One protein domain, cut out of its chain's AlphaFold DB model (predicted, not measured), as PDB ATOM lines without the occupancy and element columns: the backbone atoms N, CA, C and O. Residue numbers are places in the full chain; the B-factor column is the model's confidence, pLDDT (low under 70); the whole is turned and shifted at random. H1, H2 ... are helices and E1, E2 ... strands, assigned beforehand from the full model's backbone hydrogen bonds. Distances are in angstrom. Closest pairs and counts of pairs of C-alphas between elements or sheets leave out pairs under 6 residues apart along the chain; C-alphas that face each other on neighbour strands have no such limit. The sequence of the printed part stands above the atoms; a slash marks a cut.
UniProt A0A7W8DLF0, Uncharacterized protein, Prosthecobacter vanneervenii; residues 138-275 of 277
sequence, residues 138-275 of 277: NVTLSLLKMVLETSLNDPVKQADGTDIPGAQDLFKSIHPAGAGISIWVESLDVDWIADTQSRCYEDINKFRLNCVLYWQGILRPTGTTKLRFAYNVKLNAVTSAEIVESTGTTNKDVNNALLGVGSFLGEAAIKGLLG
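What this domain is: This is residues 138 to 275 of the 277 residues of an uncharacterized protein of Prosthecobacter vanneervenii (UniProt A0A7W8DLF0). A twisted wall of four long strands, E3 to E6, is covered on one face by three helices, and its other face is bare of named helices. H1 runs along E3, short H2 crosses E3 and H3 slants over E5 and E6, while a small hairpin, E1 and E2, lies far from the middle, between H1 and H2 in the chain. The printed part has 138 residues, with three named helices and six named strands in the order H1 E1 E2 H2 E3 E4 E5 E6 H3, a mixed class. The large sheet runs E3 E4 E5 E6, all antiparallel. The whole is compact, with a radius of gyration of the C-alphas of 15.2 A, and elongated, spanning 52 by 32 by 25 A.

Where its parts are: The sheet holds E3, residues 179 to 192, 36.0 A; E4, residues 204 to 216, 34.9 A; E5, residues 223 to 232, 29.7 A; and E6, residues 237 to 246, 24.3 A. H1, residues 138 to 153, is 22.9 A long and begins at C-alpha 138 (260.542, 200.989, 187.332). E1 is residues 155 to 157, E2 residues 163 to 165 and H2 residues 166 to 174. H3, residues 254 to 274, is 29.7 A long and ends at C-alpha 274 (270.325, 217.217, 185.606).

How they stand to each other: E3 to E6 form a meander, each strand the antiparallel neighbour of the one before. E3 bends by 53 degrees at residue 182. N 184 and O 212 of E3 and E4 are 2.9 A apart, N 209 and O 229 of E4 and E5 2.8 A, and N 228 and O 242 of E5 and E6 2.9 A, each within hydrogen-bond range. The three helices on one face make two layers, helices over a sheet. H1 runs along E3, at 22 degrees on the local plane; the closest C-alphas, of Glu 149 and Val 185, are 5.4 A apart. H2 runs across E3, at 87 degrees on the local plane, with the C-alphas of Gln 168 and Gly 180 closest at 4.1 A. H3 runs slantwise to E6, at 54 degrees on the local plane, with the C-alphas of Val 238 and Gly 262 closest at 4.9 A. Residues 147 to 152 of H1 touch H3 at a steep tilt of 54 degrees, opposite ways; the closest C-alphas, of Ser 151 and Ala 268, are 6.4 A apart. H2 touches H3 at a shallow tilt of 27 degrees, through residues 254 to 261 of H3; the closest C-alphas, of Ser 173 and Ala 257, are 5.5 A apart. H1 and H2 touch only at their ends, where the C-alphas of Asn 153 and Gly 166 are closest at 4.6 A. E1 and E2 form an antiparallel hairpin, N 156 and O 164 within hydrogen-bond range at 2.8 A. Every O i to N i+4 pair is within range in H1 and H2, and 16 of 17 in H3.

The domain as a whole: The C-alphas of Asp 195 and Leu 219, the two farthest apart, are 52.2 A apart. The printed part has no cut, and the link from E3 to E4 is long. The mean pLDDT of the printed part is 81.3; residue 220 and residues 252 to 275 are under 70, and H3 has a mean of 54.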
ATOM      1  N   ASN A 138     261.687 200.859 186.427       84.00
ATOM      2  CA  ASN A 138     260.542 200.989 187.332       84.00
ATOM      3  C   ASN A 138     260.899 201.819 188.569       84.00
ATOM      4  O   ASN A 138     260.132 202.688 188.971       84.00
ATOM      5  N   VAL A 139     262.094 201.606 189.127       81.56
ATOM      6  CA  VAL A 139     262.583 202.395 190.267       81.56
ATOM      7  C   VAL A 139     262.788 203.855 189.869       81.56
ATOM      8  O   VAL A 139     262.326 204.744 190.582       81.56
ATOM      9  N   THR A 140     263.413 204.112 188.716       82.31
ATOM     10  CA  THR A 140     263.583 205.466 188.164       82.31
ATOM     11  C   THR A 140     262.230 206.163 188.006       82.31
ATOM     12  O   THR A 140     262.074 207.308 188.422       82.31
ATOM     13  N   LEU A 141     261.223 205.472 187.466       86.81
ATOM     14  CA  LEU A 141     259.882 206.019 187.258       86.81
ATOM     15  C   LEU A 141     259.161 206.330 188.573       86.81
ATOM     16  O   LEU A 141     258.589 207.413 188.702       86.81
ATOM     17  N   SER A 142     259.200 205.425 189.553       83.94
ATOM     18  CA  SER A 142     258.588 205.660 190.867       83.94
ATOM     19  C   SER A 142     259.221 206.854 191.576       83.94
ATOM     20  O   SER A 142     258.512 207.718 192.094       83.94
ATOM     21  N   LEU A 143     260.550 206.950 191.551       79.94
ATOM     22  CA  LEU A 143     261.266 208.090 192.115       79.94
ATOM     23  C   LEU A 143     260.923 209.396 191.370       79.94
ATOM     24  O   LEU A 143     260.594 210.391 192.018       79.94
ATOM     25  N   LEU A 144     260.881 209.382 190.030       83.19
ATOM     26  CA  LEU A 144     260.496 210.548 189.227       83.19
ATOM     27  C   LEU A 144     259.086 211.038 189.564       83.19
ATOM     28  O   LEU A 144     258.860 212.227 189.776       83.19
ATOM     29  N   LYS A 145     258.133 210.105 189.644       87.56
ATOM     30  CA  LYS A 145     256.733 210.367 189.987       87.56
ATOM     31  C   LYS A 145     256.610 211.112 191.317       87.56
ATOM     32  O   LYS A 145     255.806 212.036 191.428       87.56
ATOM     33  N   MET A 146     257.400 210.722 192.316       80.56
ATOM     34  CA  MET A 146     257.398 211.349 193.640       80.56
ATOM     35  C   MET A 146     258.016 212.743 193.643       80.56
ATOM     36  O   MET A 146     257.469 213.655 194.268       80.56
ATOM     37  N   VAL A 147     259.125 212.924 192.922       77.25
ATOM     38  CA  VAL A 147     259.768 214.236 192.767       77.25
ATOM     39  C   VAL A 147     258.804 215.213 192.101       77.25
ATOM     40  O   VAL A 147     258.552 216.284 192.646       77.25
ATOM     41  N   LEU A 148     258.194 214.812 190.982       84.44
ATOM     42  CA  LEU A 148     257.235 215.645 190.256       84.44
ATOM     43  C   LEU A 148     256.013 215.998 191.112       84.44
ATOM     44  O   LEU A 148     255.579 217.145 191.094       84.44
ATOM     45  N   GLU A 149     255.474 215.048 191.882       88.56
ATOM     46  CA  GLU A 149     254.356 215.327 192.791       88.56
ATOM     47  C   GLU A 149     254.729 216.349 193.862       88.56
ATOM     48  O   GLU A 149     253.985 217.301 194.090       88.56
ATOM     49  N   THR A 150     255.887 216.180 194.495       79.81
ATOM     50  CA  THR A 150     256.354 217.101 195.535       79.81
ATOM     51  C   THR A 150     256.533 218.500 194.955       79.81
ATOM     52  O   THR A 150     255.946 219.449 195.466       79.81
ATOM     53  N   SER A 151     257.225 218.618 193.819       79.88
ATOM     54  CA  SER A 151     257.449 219.908 193.164       79.88
ATOM     55  C   SER A 151     256.157 220.591 192.725       79.88
ATOM     56  O   SER A 151     256.037 221.803 192.850       79.88
ATOM     57  N   LEU A 152     255.161 219.841 192.247       84.81
ATOM     58  CA  LEU A 152     253.851 220.396 191.894       84.81
ATOM     59  C   LEU A 152     253.100 220.982 193.100       84.81
ATOM     60  O   LEU A 152     252.280 221.884 192.936       84.81
ATOM     61  N   ASN A 153     253.360 220.476 194.304       86.38
ATOM     62  CA  ASN A 153     252.726 220.942 195.536       86.38
ATOM     63  C   ASN A 153     253.558 221.972 196.313       86.38
ATOM     64  O   ASN A 153     253.021 222.598 197.242       86.38
ATOM     65  N   ASP A 154     254.829 222.153 195.939       82.69
ATOM     66  CA  ASP A 154     255.727 223.143 196.526       82.69
ATOM     67  C   ASP A 154     255.198 224.571 196.309       82.69
ATOM     68  O   ASP A 154     254.408 224.829 195.394       82.69
ATOM     69  N   PRO A 155     255.589 225.530 197.161       84.44
ATOM     70  CA  PRO A 155     255.154 226.909 197.017       84.44
ATOM     71  C   PRO A 155     255.686 227.555 195.744       84.44
ATOM     72  O   PRO A 155     256.856 227.408 195.389       84.44
ATOM     73  N   VAL A 156     254.836 228.360 195.123       82.38
ATOM     74  CA  VAL A 156     255.175 229.208 193.987       82.38
ATOM     75  C   VAL A 156     255.116 230.660 194.434       82.38
ATOM     76  O   VAL A 156     254.089 231.138 194.928       82.38
ATOM     77  N   LYS A 157     256.225 231.369 194.215       83.69
ATOM     78  CA  LYS A 157     256.334 232.794 194.503       83.69
ATOM     79  C   LYS A 157     255.606 233.608 193.440       83.69
ATOM     80  O   LYS A 157     255.934 233.547 192.257       83.69
ATOM     81  N   GLN A 158     254.631 234.385 193.875       83.81
ATOM     82  CA  GLN A 158     253.817 235.254 193.042       83.81
ATOM     83  C   GLN A 158     254.554 236.562 192.715       83.81
ATOM     84  O   GLN A 158     255.573 236.911 193.319       83.81
ATOM     85  N   ALA A 159     254.027 237.319 191.749       82.38
ATOM     86  CA  ALA A 159     254.613 238.590 191.314       82.38
ATOM     87  C   ALA A 159     254.659 239.659 192.424       82.38
ATOM     88  O   ALA A 159     255.532 240.524 192.405       82.38
ATOM     89  N   ASP A 160     253.744 239.584 193.393       86.00
ATOM     90  CA  ASP A 160     253.703 240.443 194.583       86.00
ATOM     91  C   ASP A 160     254.662 239.983 195.701       86.00
ATOM     92  O   ASP A 160     254.767 240.630 196.741       86.00
ATOM     93  N   GLY A 161     255.393 238.887 195.477       87.50
ATOM     94  CA  GLY A 161     256.348 238.312 196.414       87.50
ATOM     95  C   GLY A 161     255.743 237.355 197.439       87.50
ATOM     96  O   GLY A 161     256.514 236.810 198.228       87.50
ATOM     97  N   THR A 162     254.425 237.136 197.425       88.00
ATOM     98  CA  THR A 162     253.757 236.150 198.286       88.00
ATOM     99  C   THR A 162     254.001 234.726 197.797       88.00
ATOM    100  O   THR A 162     254.156 234.493 196.600       88.00
ATOM    101  N   ASP A 163     254.014 233.761 198.715       86.94
ATOM    102  CA  ASP A 163     254.105 232.342 198.376       86.94
ATOM    103  C   ASP A 163     252.717 231.705 198.469       86.94
ATOM    104  O   ASP A 163     252.031 231.824 199.489       86.94
ATOM    105  N   ILE A 164     252.301 231.004 197.415       87.12
ATOM    106  CA  ILE A 164     251.076 230.196 197.426       87.12
ATOM    107  C   ILE A 164     251.403 228.731 197.133       87.12
ATOM    108  O   ILE A 164     252.364 228.467 196.417       87.12
ATOM    109  N   PRO A 165     250.620 227.761 197.636       88.25
ATOM    110  CA  PRO A 165     250.762 226.361 197.238       88.25
ATOM    111  C   PRO A 165     250.739 226.190 195.714       88.25
ATOM    112  O   PRO A 165     249.874 226.772 195.059       88.25
ATOM    113  N   GLY A 166     251.595 225.335 195.149       88.00
ATOM    114  CA  GLY A 166     251.577 225.044 193.711       88.00
ATOM    115  C   GLY A 166     250.228 224.498 193.226       88.00
ATOM    116  O   GLY A 166     249.727 224.903 192.179       88.00
ATOM    117  N   ALA A 167     249.542 223.700 194.055       91.94
ATOM    118  CA  ALA A 167     248.166 223.271 193.793       91.94
ATOM    119  C   ALA A 167     247.182 224.447 193.662       91.94
ATOM    120  O   ALA A 167     246.287 224.414 192.818       91.94
ATOM    121  N   GLN A 168     247.353 225.504 194.462       92.81
ATOM    122  CA  GLN A 168     246.530 226.709 194.379       92.81
ATOM    123  C   GLN A 168     246.850 227.530 193.126       92.81
ATOM    124  O   GLN A 168     245.933 228.084 192.518       92.81
ATOM    125  N   ASP A 169     248.126 227.631 192.758       89.38
ATOM    126  CA  ASP A 169     248.563 228.322 191.542       89.38
ATOM    127  C   ASP A 169     247.954 227.662 190.295       89.38
ATOM    128  O   ASP A 169     247.227 228.302 189.526       89.38
ATOM    129  N   LEU A 170     248.103 226.338 190.184       89.31
ATOM    130  CA  LEU A 170     247.490 225.548 189.119       89.31
ATOM    131  C   LEU A 170     245.961 225.655 189.144       89.31
ATOM    132  O   LEU A 170     245.344 225.850 188.096       89.31
ATOM    133  N   PHE A 171     245.335 225.602 190.322       91.75
ATOM    134  CA  PHE A 171     243.892 225.781 190.449       91.75
ATOM    135  C   PHE A 171     243.417 227.116 189.868       91.75
ATOM    136  O   PHE A 171     242.490 227.111 189.064       91.75
ATOM    137  N   LYS A 172     244.055 228.242 190.216       89.31
ATOM    138  CA  LYS A 172     243.675 229.578 189.713       89.31
ATOM    139  C   LYS A 172     243.778 229.683 188.190       89.31
ATOM    140  O   LYS A 172     243.021 230.429 187.575       89.31
ATOM    141  N   SER A 173     244.695 228.931 187.581       86.94
ATOM    142  CA  SER A 173     244.837 228.882 186.122       86.94
ATOM    143  C   SER A 173     243.663 228.163 185.435       86.94
ATOM    144  O   SER A 173     243.268 228.526 184.326       86.94
ATOM    145  N   ILE A 174     243.057 227.181 186.113       89.19
ATOM    146  CA  ILE A 174     242.019 226.312 185.546       89.19
ATOM    147  C   ILE A 174     240.614 226.751 185.941       89.19
ATOM    148  O   ILE A 174     239.706 226.699 185.118       89.19
ATOM    149  N   HIS A 175     240.415 227.134 187.195       88.19
ATOM    150  CA  HIS A 175     239.107 227.335 187.794       88.19
ATOM    151  C   HIS A 175     238.892 228.803 188.174       88.19
ATOM    152  O   HIS A 175     239.826 229.467 188.627       88.19
ATOM    153  N   PRO A 176     237.658 229.320 188.041       88.12
ATOM    154  CA  PRO A 176     237.379 230.731 188.289       88.12
ATOM    155  C   PRO A 176     237.350 231.096 189.780       88.12
ATOM    156  O   PRO A 176     237.630 232.239 190.132       88.12
ATOM    157  N   ALA A 177     236.975 230.162 190.663       89.88
ATOM    158  CA  ALA A 177     236.829 230.433 192.092       89.88
ATOM    159  C   ALA A 177     236.898 229.159 192.944       89.88
ATOM    160  O   ALA A 177     236.318 228.137 192.578       89.88
ATOM    161  N   GLY A 178     237.550 229.253 194.107       92.62
ATOM    162  CA  GLY A 178     237.771 228.148 195.043       92.62
ATOM    163  C   GLY A 178     239.232 228.048 195.489       92.62
ATOM    164  O   GLY A 178     239.997 229.007 195.347       92.62
ATOM    165  N   ALA A 179     239.610 226.883 196.011       94.31
ATOM    166  CA  ALA A 179     240.956 226.589 196.477       94.31
ATOM    167  C   ALA A 179     241.484 225.256 195.926       94.31
ATOM    168  O   ALA A 179     240.778 224.249 195.929       94.31
ATOM    169  N   GLY A 180     242.741 225.243 195.486       94.69
ATOM    170  CA  GLY A 180     243.483 224.025 195.172       94.69
ATOM    171  C   GLY A 180     244.040 223.413 196.451       94.69
ATOM    172  O   GLY A 180     244.706 224.100 197.221       94.69
ATOM    173  N   ILE A 181     243.763 222.131 196.680       94.12
ATOM    174  CA  ILE A 181     244.157 221.414 197.897       94.12
ATOM    175  C   ILE A 181     245.521 220.761 197.703       94.12
ATOM    176  O   ILE A 181     246.471 221.055 198.428       94.12
ATOM    177  N   SER A 182     245.622 219.885 196.708       95.06
ATOM    178  CA  SER A 182     246.855 219.179 196.381       95.06
ATOM    179  C   SER A 182     246.813 218.648 194.951       95.06
ATOM    180  O   SER A 182     245.753 218.575 194.320       95.06
ATOM    181  N   ILE A 183     247.975 218.266 194.439       94.38
ATOM    182  CA  ILE A 183     248.115 217.570 193.166       94.38
ATOM    183  C   ILE A 183     248.666 216.177 193.440       94.38
ATOM    184  O   ILE A 183     249.696 216.032 194.088       94.38
ATOM    185  N   TRP A 184     247.998 215.156 192.922       96.44
ATOM    186  CA  TRP A 184     248.480 213.782 192.940       96.44
ATOM    187  C   TRP A 184     248.946 213.392 191.543       96.44
ATOM    188  O   TRP A 184     248.193 213.506 190.580       96.44
ATOM    189  N   VAL A 185     250.177 212.918 191.407       94.19
ATOM    190  CA  VAL A 185     250.662 212.317 190.166       94.19
ATOM    191  C   VAL A 185     250.172 210.877 190.102       94.19
ATOM    192  O   VAL A 185     250.644 210.011 190.842       94.19
ATOM    193  N   GLU A 186     249.251 210.606 189.190       94.44
ATOM    194  CA  GLU A 186     248.644 209.291 189.005       94.44
ATOM    195  C   GLU A 186     249.595 208.359 188.248       94.44
ATOM    196  O   GLU A 186     249.913 207.266 188.727       94.44
ATOM    197  N   SER A 187     250.124 208.814 187.110       93.88
ATOM    198  CA  SER A 187     251.003 208.016 186.254       93.88
ATOM    199  C   SER A 187     252.024 208.857 185.492       93.88
ATOM    200  O   SER A 187     251.892 210.076 185.343       93.88
ATOM    201  N   LEU A 188     253.064 208.169 185.025       92.06
ATOM    202  CA  LEU A 188     254.160 208.732 184.257       92.06
ATOM    203  C   LEU A 188     254.541 207.752 183.142       92.06
ATOM    204  O   LEU A 188     254.966 206.635 183.428       92.06
ATOM    205  N   ASP A 189     254.434 208.198 181.894       93.75
ATOM    206  CA  ASP A 189     254.867 207.451 180.715       93.75
ATOM    207  C   ASP A 189     256.162 208.068 180.183       93.75
ATOM    208  O   ASP A 189     256.198 209.264 179.900       93.75
ATOM    209  N   VAL A 190     257.224 207.278 180.036       91.56
ATOM    210  CA  VAL A 190     258.537 207.774 179.598       91.56
ATOM    211  C   VAL A 190     258.913 207.225 178.229       91.56
ATOM    212  O   VAL A 190     258.981 206.013 178.024       91.56
ATOM    213  N   ASP A 191     259.260 208.145 177.332       92.44
ATOM    214  CA  ASP A 191     260.005 207.855 176.118       92.44
ATOM    215  C   ASP A 191     261.497 207.994 176.435       92.44
ATOM    216  O   ASP A 191     262.006 209.086 176.705       92.44
ATOM    217  N   TRP A 192     262.209 206.877 176.391       90.81
ATOM    218  CA  TRP A 192     263.649 206.836 176.622       90.81
ATOM    219  C   TRP A 192     264.420 207.189 175.342       90.81
ATOM    220  O   TRP A 192     263.898 207.062 174.230       90.81
ATOM    221  N   ILE A 193     265.669 207.629 175.483       87.81
ATOM    222  CA  ILE A 193     266.610 207.760 174.368       87.81
ATOM    223  C   ILE A 193     266.802 206.371 173.733       87.81
ATOM    224  O   ILE A 193     266.857 205.357 174.427       87.81
ATOM    225  N   ALA A 194     266.839 206.313 172.400       79.06
ATOM    226  CA  ALA A 194     267.045 205.056 171.684       79.06
ATOM    227  C   ALA A 194     268.400 204.428 172.057       79.06
ATOM    228  O   ALA A 194     269.364 205.141 172.328       79.06
ATOM    229  N   ASP A 195     268.456 203.095 172.069       77.12
ATOM    230  CA  ASP A 195     269.667 202.289 172.290       77.12
ATOM    231  C   ASP A 195     270.346 202.413 173.670       77.12
ATOM    232  O   ASP A 195     271.345 201.737 173.923       77.12
ATOM    233  N   THR A 196     269.784 203.180 174.614       72.25
ATOM    234  CA  THR A 196     270.275 203.199 175.998       72.25
ATOM    235  C   THR A 196     269.702 202.026 176.800       72.25
ATOM    236  O   THR A 196     268.490 201.786 176.879       72.25
ATOM    237  N   GLN A 197     270.601 201.241 177.400       74.12
ATOM    238  CA  GLN A 197     270.231 200.116 178.267       74.12
ATOM    239  C   GLN A 197     270.115 200.518 179.738       74.12
ATOM    240  O   GLN A 197     269.453 199.817 180.499       74.12
ATOM    241  N   SER A 198     270.724 201.637 180.133       77.31
ATOM    242  CA  SER A 198     270.788 202.095 181.520       77.31
ATOM    243  C   SER A 198     269.412 202.451 182.085       77.31
ATOM    244  O   SER A 198     269.126 202.078 183.216       77.31
ATOM    245  N   ARG A 199     268.522 203.089 181.308       81.44
ATOM    246  CA  ARG A 199     267.185 203.528 181.776       81.44
ATOM    247  C   ARG A 199     267.271 204.334 183.086       81.44
ATOM    248  O   ARG A 199     266.410 204.228 183.968       81.44
ATOM    249  N   CYS A 200     268.341 205.112 183.210       80.81
ATOM    250  CA  CYS A 200     268.528 206.097 184.263       80.81
ATOM    251  C   CYS A 200     267.842 207.414 183.868       80.81
ATOM    252  O   CYS A 200     267.362 207.577 182.747       80.81
ATOM    253  N   TYR A 201     267.800 208.377 184.780       77.75
ATOM    254  CA  TYR A 201     267.187 209.684 184.548       77.75
ATOM    255  C   TYR A 201     267.737 210.433 183.332       77.75
ATOM    256  O   TYR A 201     266.990 211.092 182.610       77.75
ATOM    257  N   GLU A 202     269.031 210.287 183.082       79.25
ATOM    258  CA  GLU A 202     269.764 210.901 181.980       79.25
ATOM    259  C   GLU A 202     269.333 210.333 180.620       79.25
ATOM    260  O   GLU A 202     269.497 210.984 179.588       79.25
ATOM    261  N   ASP A 203     268.730 209.141 180.619       84.88
ATOM    262  CA  ASP A 203     268.233 208.461 179.424       84.88
ATOM    263  C   ASP A 203     266.795 208.853 179.064       84.88
ATOM    264  O   ASP A 203     266.217 208.293 178.130       84.88
ATOM    265  N   ILE A 204     266.172 209.772 179.802       85.12
ATOM    266  CA  ILE A 204     264.809 210.228 179.529       85.12
ATOM    267  C   ILE A 204     264.843 211.239 178.379       85.12
ATOM    268  O   ILE A 204     265.437 212.309 178.480       85.12
ATOM    269  N   ASN A 205     264.157 210.929 177.278       88.62
ATOM    270  CA  ASN A 205     264.016 211.842 176.141       88.62
ATOM    271  C   ASN A 205     262.774 212.730 176.304       88.62
ATOM    272  O   ASN A 205     262.826 213.956 176.161       88.62
ATOM    273  N   LYS A 206     261.631 212.106 176.604       89.81
ATOM    274  CA  LYS A 206     260.345 212.775 176.836       89.81
ATOM    275  C   LYS A 206     259.555 212.013 177.884       89.81
ATOM    276  O   LYS A 206     259.775 210.822 178.086       89.81
ATOM    277  N   PHE A 207     258.594 212.677 178.504       90.62
ATOM    278  CA  PHE A 207     257.625 211.987 179.341       90.62
ATOM    279  C   PHE A 207     256.245 212.625 179.276       90.62
ATOM    280  O   PHE A 207     256.105 213.814 178.980       90.62
ATOM    281  N   ARG A 208     255.219 211.826 179.557       93.81
ATOM    282  CA  ARG A 208     253.850 212.279 179.780       93.81
ATOM    283  C   ARG A 208     253.467 212.037 181.227       93.81
ATOM    284  O   ARG A 208     253.606 210.933 181.738       93.81
ATOM    285  N   LEU A 209     252.988 213.084 181.871       93.81
ATOM    286  CA  LEU A 209     252.575 213.100 183.261       93.81
ATOM    287  C   LEU A 209     251.054 213.186 183.314       93.81
ATOM    288  O   LEU A 209     250.504 214.157 182.799       93.81
ATOM    289  N   ASN A 210     250.390 212.220 183.949       96.06
ATOM    290  CA  ASN A 210     248.975 212.341 184.302       96.06
ATOM    291  C   ASN A 210     248.868 212.659 185.791       96.06
ATOM    292  O   ASN A 210     249.438 211.956 186.631       96.06
ATOM    293  N   CYS A 211     248.144 213.718 186.130       95.75
ATOM    294  CA  CYS A 211     247.929 214.106 187.515       95.75
ATOM    295  C   CYS A 211     246.485 214.526 187.778       95.75
ATOM    296  O   CYS A 211     245.719 214.847 186.869       95.75
ATOM    297  N   VAL A 212     246.118 214.509 189.052       97.31
ATOM    298  CA  VAL A 212     244.805 214.877 189.562       97.31
ATOM    299  C   VAL A 212     244.982 216.047 190.514       97.31
ATOM    300  O   VAL A 212     245.598 215.912 191.568       97.31
ATOM    301  N   LEU A 213     244.428 217.197 190.144       95.94
ATOM    302  CA  LEU A 213     244.262 218.332 191.040       95.94
ATOM    303  C   LEU A 213     243.002 218.110 191.882       95.94
ATOM    304  O   LEU A 213     241.901 218.036 191.332       95.94
ATOM    305  N   TYR A 214     243.165 218.048 193.200       96.88
ATOM    306  CA  TYR A 214     242.075 218.066 194.171       96.88
ATOM    307  C   TYR A 214     241.785 219.508 194.562       96.88
ATOM    308  O   TYR A 214     242.706 220.280 194.843       96.88
ATOM    309  N   TRP A 215     240.513 219.891 194.575       95.69
ATOM    310  CA  TRP A 215     240.121 221.267 194.839       95.69
ATOM    311  C   TRP A 215     238.779 221.376 195.563       95.69
ATOM    312  O   TRP A 215     237.929 220.486 195.512       95.69
ATOM    313  N   GLN A 216     238.591 222.508 196.233       94.50
ATOM    314  CA  GLN A 216     237.375 222.895 196.934       94.50
ATOM    315  C   GLN A 216     236.749 224.103 196.237       94.50
ATOM    316  O   GLN A 216     237.395 225.132 196.041       94.50
ATOM    317  N   GLY A 217     235.488 223.974 195.832       86.56
ATOM    318  CA  GLY A 217     234.740 225.052 195.193       86.56
ATOM    319  C   GLY A 217     233.909 225.849 196.196       86.56
ATOM    320  O   GLY A 217     233.645 225.407 197.310       86.56
ATOM    321  N   ILE A 218     233.452 227.030 195.771       82.56
ATOM    322  CA  ILE A 218     232.535 227.861 196.570       82.56
ATOM    323  C   ILE A 218     231.099 227.311 196.510       82.56
ATOM    324  O   ILE A 218     230.396 227.293 197.513       82.56
ATOM    325  N   LEU A 219     230.660 226.863 195.324       71.62
ATOM    326  CA  LEU A 219     229.290 226.379 195.077       71.62
ATOM    327  C   LEU A 219     229.163 224.852 195.142       71.62
ATOM    328  O   LEU A 219     228.136 224.333 195.567       71.62
ATOM    329  N   ARG A 220     230.196 224.129 194.692       69.94
ATOM    330  CA  ARG A 220     230.326 222.676 194.869       69.94
ATOM    331  C   ARG A 220     231.434 222.434 195.889       69.94
ATOM    332  O   ARG A 220     232.525 222.958 195.671       69.94
ATOM    333  N   PRO A 221     231.184 221.664 196.960       78.88
ATOM    334  CA  PRO A 221     232.093 221.608 198.099       78.88
ATOM    335  C   PRO A 221     233.461 221.020 197.739       78.88
ATOM    336  O   PRO A 221     234.467 221.487 198.252       78.88
ATOM    337  N   THR A 222     233.527 220.054 196.825       90.06
ATOM    338  CA  THR A 222     234.768 219.354 196.470       90.06
ATOM    339  C   THR A 222     234.722 218.855 195.031       90.06
ATOM    340  O   THR A 222     233.664 218.432 194.557       90.06
ATOM    341  N   GLY A 223     235.860 218.862 194.343       93.88
ATOM    342  CA  GLY A 223     235.996 218.281 193.014       93.88
ATOM    343  C   GLY A 223     237.433 217.918 192.656       93.88
ATOM    344  O   GLY A 223     238.386 218.212 193.377       93.88
ATOM    345  N   THR A 224     237.569 217.245 191.520       96.56
ATOM    346  CA  THR A 224     238.851 216.898 190.907       96.56
ATOM    347  C   THR A 224     238.932 217.391 189.467       96.56
ATOM    348  O   THR A 224     237.913 217.550 188.778       96.56
ATOM    349  N   THR A 225     240.163 217.634 189.020       95.56
ATOM    350  CA  THR A 225     240.511 217.903 187.622       95.56
ATOM    351  C   THR A 225     241.708 217.047 187.234       95.56
ATOM    352  O   THR A 225     242.772 217.164 187.838       95.56
ATOM    353  N   LYS A 226     241.540 216.184 186.231       96.56
ATOM    354  CA  LYS A 226     242.613 215.377 185.653       96.56
ATOM    355  C   LYS A 226     243.315 216.161 184.557       96.56
ATOM    356  O   LYS A 226     242.672 216.704 183.657       96.56
ATOM    357  N   LEU A 227     244.635 216.187 184.625       93.56
ATOM    358  CA  LEU A 227     245.503 216.932 183.729       93.56
ATOM    359  C   LEU A 227     246.530 215.988 183.122       93.56
ATOM    360  O   LEU A 227     247.015 215.075 183.795       93.56
ATOM    361  N   ARG A 228     246.895 216.246 181.868       93.44
ATOM    362  CA  ARG A 228     248.028 215.591 181.223       93.44
ATOM    363  C   ARG A 228     249.011 216.626 180.702       93.44
ATOM    364  O   ARG A 228     248.641 217.549 179.985       93.44
ATOM    365  N   PHE A 229     250.280 216.435 181.037       89.31
ATOM    366  CA  PHE A 229     251.387 217.257 180.561       89.31
ATOM    367  C   PHE A 229     252.333 216.397 179.732       89.31
ATOM    368  O   PHE A 229     252.668 215.291 180.145       89.31
ATOM    369  N   ALA A 230     252.794 216.892 178.585       88.56
ATOM    370  CA  ALA A 230     253.882 216.272 177.835       88.56
ATOM    371  C   ALA A 230     255.129 217.142 177.931       88.56
ATOM    372  O   ALA A 230     255.125 218.301 177.510       88.56
ATOM    373  N   TYR A 231     256.207 216.568 178.441       84.56
ATOM    374  CA  TYR A 231     257.477 217.238 178.635       84.56
ATOM    375  C   TYR A 231     258.547 216.697 177.691       84.56
ATOM    376  O   TYR A 231     258.655 215.490 177.475       84.56
ATOM    377  N   ASN A 232     259.355 217.600 177.140       84.12
ATOM    378  CA  ASN A 232     260.487 217.264 176.290       84.12
ATOM    379  C   ASN A 232     261.785 217.729 176.955       84.12
ATOM    380  O   ASN A 232     262.011 218.934 177.090       84.12
ATOM    381  N   VAL A 233     262.640 216.770 177.320       81.12
ATOM    382  CA  VAL A 233     263.888 217.029 178.053       81.12
ATOM    383  C   VAL A 233     264.857 217.853 177.210       81.12
ATOM    384  O   VAL A 233     265.422 218.826 177.699       81.12
ATOM    385  N   LYS A 234     264.986 217.547 175.911       81.44
ATOM    386  CA  LYS A 234     265.877 218.283 174.995       81.44
ATOM    387  C   LYS A 234     265.482 219.753 174.843       81.44
ATOM    388  O   LYS A 234     266.350 220.608 174.705       81.44
ATOM    389  N   LEU A 235     264.181 220.037 174.812       78.62
ATOM    390  CA  LEU A 235     263.671 221.408 174.707       78.62
ATOM    391  C   LEU A 235     263.616 222.125 176.055       78.62
ATOM    392  O   LEU A 235     263.382 223.329 176.081       78.62
ATOM    393  N   ASN A 236     263.796 221.389 177.152       73.88
ATOM    394  CA  ASN A 236     263.524 221.856 178.499       73.88
ATOM    395  C   ASN A 236     262.151 222.541 178.622       73.88
ATOM    396  O   ASN A 236     262.031 223.655 179.133       73.88
ATOM    397  N   ALA A 237     261.106 221.923 178.077       72.38
ATOM    398  CA  ALA A 237     259.801 222.566 178.021       72.38
ATOM    399  C   ALA A 237     258.656 221.562 178.073       72.38
ATOM    400  O   ALA A 237     258.712 220.485 177.468       72.38
ATOM    401  N   VAL A 238     257.574 221.959 178.747       77.81
ATOM    402  CA  VAL A 238     256.273 221.340 178.513       77.81
ATOM    403  C   VAL A 238     255.801 221.747 177.124       77.81
ATOM    404  O   VAL A 238     255.679 222.921 176.790       77.81
ATOM    405  N   THR A 239     255.579 220.731 176.305       81.25
ATOM    406  CA  THR A 239     255.193 220.838 174.895       81.25
ATOM    407  C   THR A 239     253.688 220.737 174.689       81.25
ATOM    408  O   THR A 239     253.179 221.208 173.676       81.25
ATOM    409  N   SER A 240     252.968 220.156 175.649       85.44
ATOM    410  CA  SER A 240     251.509 220.178 175.685       85.44
ATOM    411  C   SER A 240     251.011 220.089 177.120       85.44
ATOM    412  O   SER A 240     251.614 219.415 177.956       85.44
ATOM    413  N   ALA A 241     249.882 220.730 177.386       85.50
ATOM    414  CA  ALA A 241     249.150 220.597 178.630       85.50
ATOM    415  C   ALA A 241     247.655 220.555 178.304       85.50
ATOM    416  O   ALA A 241     247.169 221.397 177.550       85.50
ATOM    417  N   GLU A 242     246.946 219.561 178.826       88.19
ATOM    418  CA  GLU A 242     245.529 219.341 178.545       88.19
ATOM    419  C   GLU A 242     244.755 219.020 179.824       88.19
ATOM    420  O   GLU A 242     245.254 218.333 180.719       88.19
ATOM    421  N   ILE A 243     243.511 219.497 179.893       91.50
ATOM    422  CA  ILE A 243     242.526 218.968 180.835       91.50
ATOM    423  C   ILE A 243     241.940 217.711 180.210       91.50
ATOM    424  O   ILE A 243     241.273 217.783 179.181       91.50
ATOM    425  N   VAL A 244     242.172 216.571 180.849       94.44
ATOM    426  CA  VAL A 244     241.593 215.291 180.432       94.44
ATOM    427  C   VAL A 244     240.140 215.203 180.893       94.44
ATOM    428  O   VAL A 244     239.269 214.770 180.145       94.44
ATOM    429  N   GLU A 245     239.872 215.627 182.128       94.44
ATOM    430  CA  GLU A 245     238.550 215.563 182.752       94.44
ATOM    431  C   GLU A 245     238.454 216.611 183.868       94.44
ATOM    432  O   GLU A 245     239.427 216.850 184.582       94.44
ATOM    433  N   SER A 246     237.284 217.219 184.070       93.00
ATOM    434  CA  SER A 246     237.025 218.042 185.253       93.00
ATOM    435  C   SER A 246     235.592 217.884 185.741       93.00
ATOM    436  O   SER A 246     234.649 217.828 184.956       93.00
ATOM    437  N   THR A 247     235.435 217.853 187.061       92.69
ATOM    438  CA  THR A 247     234.130 217.786 187.745       92.69
ATOM    439  C   THR A 247     233.500 219.167 187.993       92.69
ATOM    440  O   THR A 247     232.377 219.264 188.503       92.69
ATOM    441  N   GLY A 248     234.210 220.247 187.649       87.12
ATOM    442  CA  GLY A 248     233.813 221.631 187.904       87.12
ATOM    443  C   GLY A 248     233.889 222.520 186.667       87.12
ATOM    444  O   GLY A 248     234.343 222.113 185.602       87.12
ATOM    445  N   THR A 249     233.440 223.764 186.822       86.44
ATOM    446  CA  THR A 249     233.561 224.778 185.770       86.44
ATOM    447  C   THR A 249     235.020 225.188 185.611       86.44
ATOM    448  O   THR A 249     235.690 225.500 186.600       86.44
ATOM    449  N   THR A 250     235.498 225.223 184.371       86.50
ATOM    450  CA  THR A 250     236.836 225.705 184.021       86.50
ATOM    451  C   THR A 250     236.758 227.093 183.390       86.50
ATOM    452  O   THR A 250     235.733 227.487 182.829       86.50
ATOM    453  N   ASN A 251     237.861 227.835 183.438       81.00
ATOM    454  CA  ASN A 251     238.070 229.003 182.597       81.00
ATOM    455  C   ASN A 251     238.010 228.544 181.121       81.00
ATOM    456  O   ASN A 251     238.285 227.386 180.804       81.00
ATOM    457  N   LYS A 252     237.607 229.409 180.189       67.44
ATOM    458  CA  LYS A 252     237.626 229.057 178.754       67.44
ATOM    459  C   LYS A 252     239.022 229.231 178.126       67.44
ATOM    460  O   LYS A 252     239.288 228.638 177.088       67.44
ATOM    461  N   ASP A 253     239.931 229.939 178.804       58.88
ATOM    462  CA  ASP A 253     241.283 230.303 178.333       58.88
ATOM    463  C   ASP A 253     242.406 229.356 178.817       58.88
ATOM    464  O   ASP A 253     243.587 229.706 178.840       58.88
ATOM    465  N   VAL A 254     242.050 228.138 179.233       59.47
ATOM    466  CA  VAL A 254     242.909 227.281 180.072       59.47
ATOM    467  C   VAL A 254     244.182 226.793 179.374       59.47
ATOM    468  O   VAL A 254     245.210 226.642 180.028       59.47
ATOM    469  N   ASN A 255     244.170 226.617 178.049       55.47
ATOM    470  CA  ASN A 255     245.321 226.053 177.331       55.47
ATOM    471  C   ASN A 255     246.592 226.913 177.455       55.47
ATOM    472  O   ASN A 255     247.678 226.370 177.643       55.47
ATOM    473  N   ASN A 256     246.480 228.245 177.417       58.59
ATOM    474  CA  ASN A 256     247.648 229.127 177.546       58.59
ATOM    475  C   ASN A 256     248.165 229.195 178.991       58.59
ATOM    476  O   ASN A 256     249.373 229.251 179.215       58.59
ATOM    477  N   ALA A 257     247.261 229.160 179.973       58.75
ATOM    478  CA  ALA A 257     247.619 229.222 181.388       58.75
ATOM    479  C   ALA A 257     248.288 227.917 181.867       58.75
ATOM    480  O   ALA A 257     249.274 227.956 182.604       58.75
ATOM    481  N   LEU A 258     247.830 226.765 181.364       60.69
ATOM    482  CA  LEU A 258     248.437 225.465 181.655       60.69
ATOM    483  C   LEU A 258     249.848 225.307 181.083       60.69
ATOM    484  O   LEU A 258     250.690 224.673 181.717       60.69
ATOM    485  N   LEU A 259     250.139 225.891 179.916       59.81
ATOM    486  CA  LEU A 259     251.506 225.914 179.384       59.81
ATOM    487  C   LEU A 259     252.454 226.714 180.292       59.81
ATOM    488  O   LEU A 259     253.615 226.335 180.443       59.81
ATOM    489  N   GLY A 260     251.950 227.761 180.957       57.97
ATOM    490  CA  GLY A 260     252.680 228.499 181.991       57.97
ATOM    491  C   GLY A 260     253.075 227.613 183.175       57.97
ATOM    492  O   GLY A 260     254.254 227.555 183.521       57.97
ATOM    493  N   VAL A 261     252.135 226.835 183.722       59.69
ATOM    494  CA  VAL A 261     252.435 225.846 184.779       59.69
ATOM    495  C   VAL A 261     253.368 224.743 184.265       59.69
ATOM    496  O   VAL A 261     254.248 224.255 184.973       59.69
ATOM    497  N   GLY A 262     253.251 224.397 182.985       55.91
ATOM    498  CA  GLY A 262     254.165 223.479 182.328       55.91
ATOM    499  C   GLY A 262     255.622 223.969 182.285       55.91
ATOM    500  O   GLY A 262     256.549 223.174 182.419       55.91
ATOM    501  N   SER A 263     255.864 225.273 182.155       56.91
ATOM    502  CA  SER A 263     257.232 225.812 182.215       56.91
ATOM    503  C   SER A 263     257.898 225.568 183.582       56.91
ATOM    504  O   SER A 263     259.068 225.185 183.634       56.91
ATOM    505  N   PHE A 264     257.125 225.656 184.672       57.78
ATOM    506  CA  PHE A 264     257.571 225.335 186.032       57.78
ATOM    507  C   PHE A 264     257.893 223.842 186.196       57.78
ATOM    508  O   PHE A 264     258.935 223.488 186.749       57.78
ATOM    509  N   LEU A 265     257.051 222.960 185.645       56.34
ATOM    510  CA  LEU A 265     257.314 221.517 185.611       56.34
ATOM    511  C   LEU A 265     258.646 221.187 184.935       56.34
ATOM    512  O   LEU A 265     259.366 220.302 185.394       56.34
ATOM    513  N   GLY A 266     258.985 221.906 183.864       52.28
ATOM    514  CA  GLY A 266     260.257 221.717 183.182       52.28
ATOM    515  C   GLY A 266     261.466 222.109 184.004       52.28
ATOM    516  O   GLY A 266     262.453 221.378 184.048       52.28
ATOM    517  N   GLU A 267     261.365 223.226 184.713       57.72
ATOM    518  CA  GLU A 267     262.422 223.692 185.596       57.72
ATOM    519  C   GLU A 267     262.625 222.753 186.798       57.72
ATOM    520  O   GLU A 267     263.767 222.433 187.136       57.72
ATOM    521  N   ALA A 268     261.537 222.262 187.401       53.09
ATOM    522  CA  ALA A 268     261.580 221.290 188.493       53.09
ATOM    523  C   ALA A 268     262.148 219.936 188.040       53.09
ATOM    524  O   ALA A 268     263.030 219.385 188.701       53.09
ATOM    525  N   ALA A 269     261.704 219.434 186.881       48.81
ATOM    526  CA  ALA A 269     262.211 218.199 186.300       48.81
ATOM    527  C   ALA A 269     263.709 218.310 185.985       48.81
ATOM    528  O   ALA A 269     264.475 217.479 186.445       48.81
ATOM    529  N   ILE A 270     264.179 219.352 185.290       49.84
ATOM    530  CA  ILE A 270     265.611 219.474 184.957       49.84
ATOM    531  C   ILE A 270     266.493 219.703 186.175       49.84
ATOM    532  O   ILE A 270     267.576 219.134 186.241       49.84
ATOM    533  N   LYS A 271     266.070 220.494 187.159       50.69
ATOM    534  CA  LYS A 271     266.894 220.693 188.362       50.69
ATOM    535  C   LYS A 271     266.937 219.453 189.251       50.69
ATOM    536  O   LYS A 271     267.967 219.203 189.870       50.69
ATOM    537  N   GLY A 272     265.850 218.681 189.290       42.62
ATOM    538  CA  GLY A 272     265.818 217.370 189.932       42.62
ATOM    539  C   GLY A 272     266.595 216.300 189.159       42.62
ATOM    540  O   GLY A 272     267.161 215.419 189.786       42.62
ATOM    541  N   LEU A 273     266.655 216.371 187.824       38.03
ATOM    542  CA  LEU A 273     267.234 215.328 186.962       38.03
ATOM    543  C   LEU A 273     268.686 215.583 186.517       38.03
ATOM    544  O   LEU A 273     269.397 214.628 186.242       38.03
ATOM    545  N   LEU A 274     269.120 216.841 186.372       38.12
ATOM    546  CA  LEU A 274     270.325 217.217 185.606       38.12
ATOM    547  C   LEU A 274     271.249 218.219 186.313       38.12
ATOM    548  O   LEU A 274     272.156 218.765 185.682       38.12
ATOM    549  N   GLY A 275     271.065 218.494 187.604       35.38
ATOM    550  CA  GLY A 275     271.929 219.415 188.354       35.38
ATOM    551  C   GLY A 275     273.331 218.869 188.655       35.38
ATOM    552  O   GLY A 275     273.822 219.060 189.755       35.38
TER     553      GLY A 275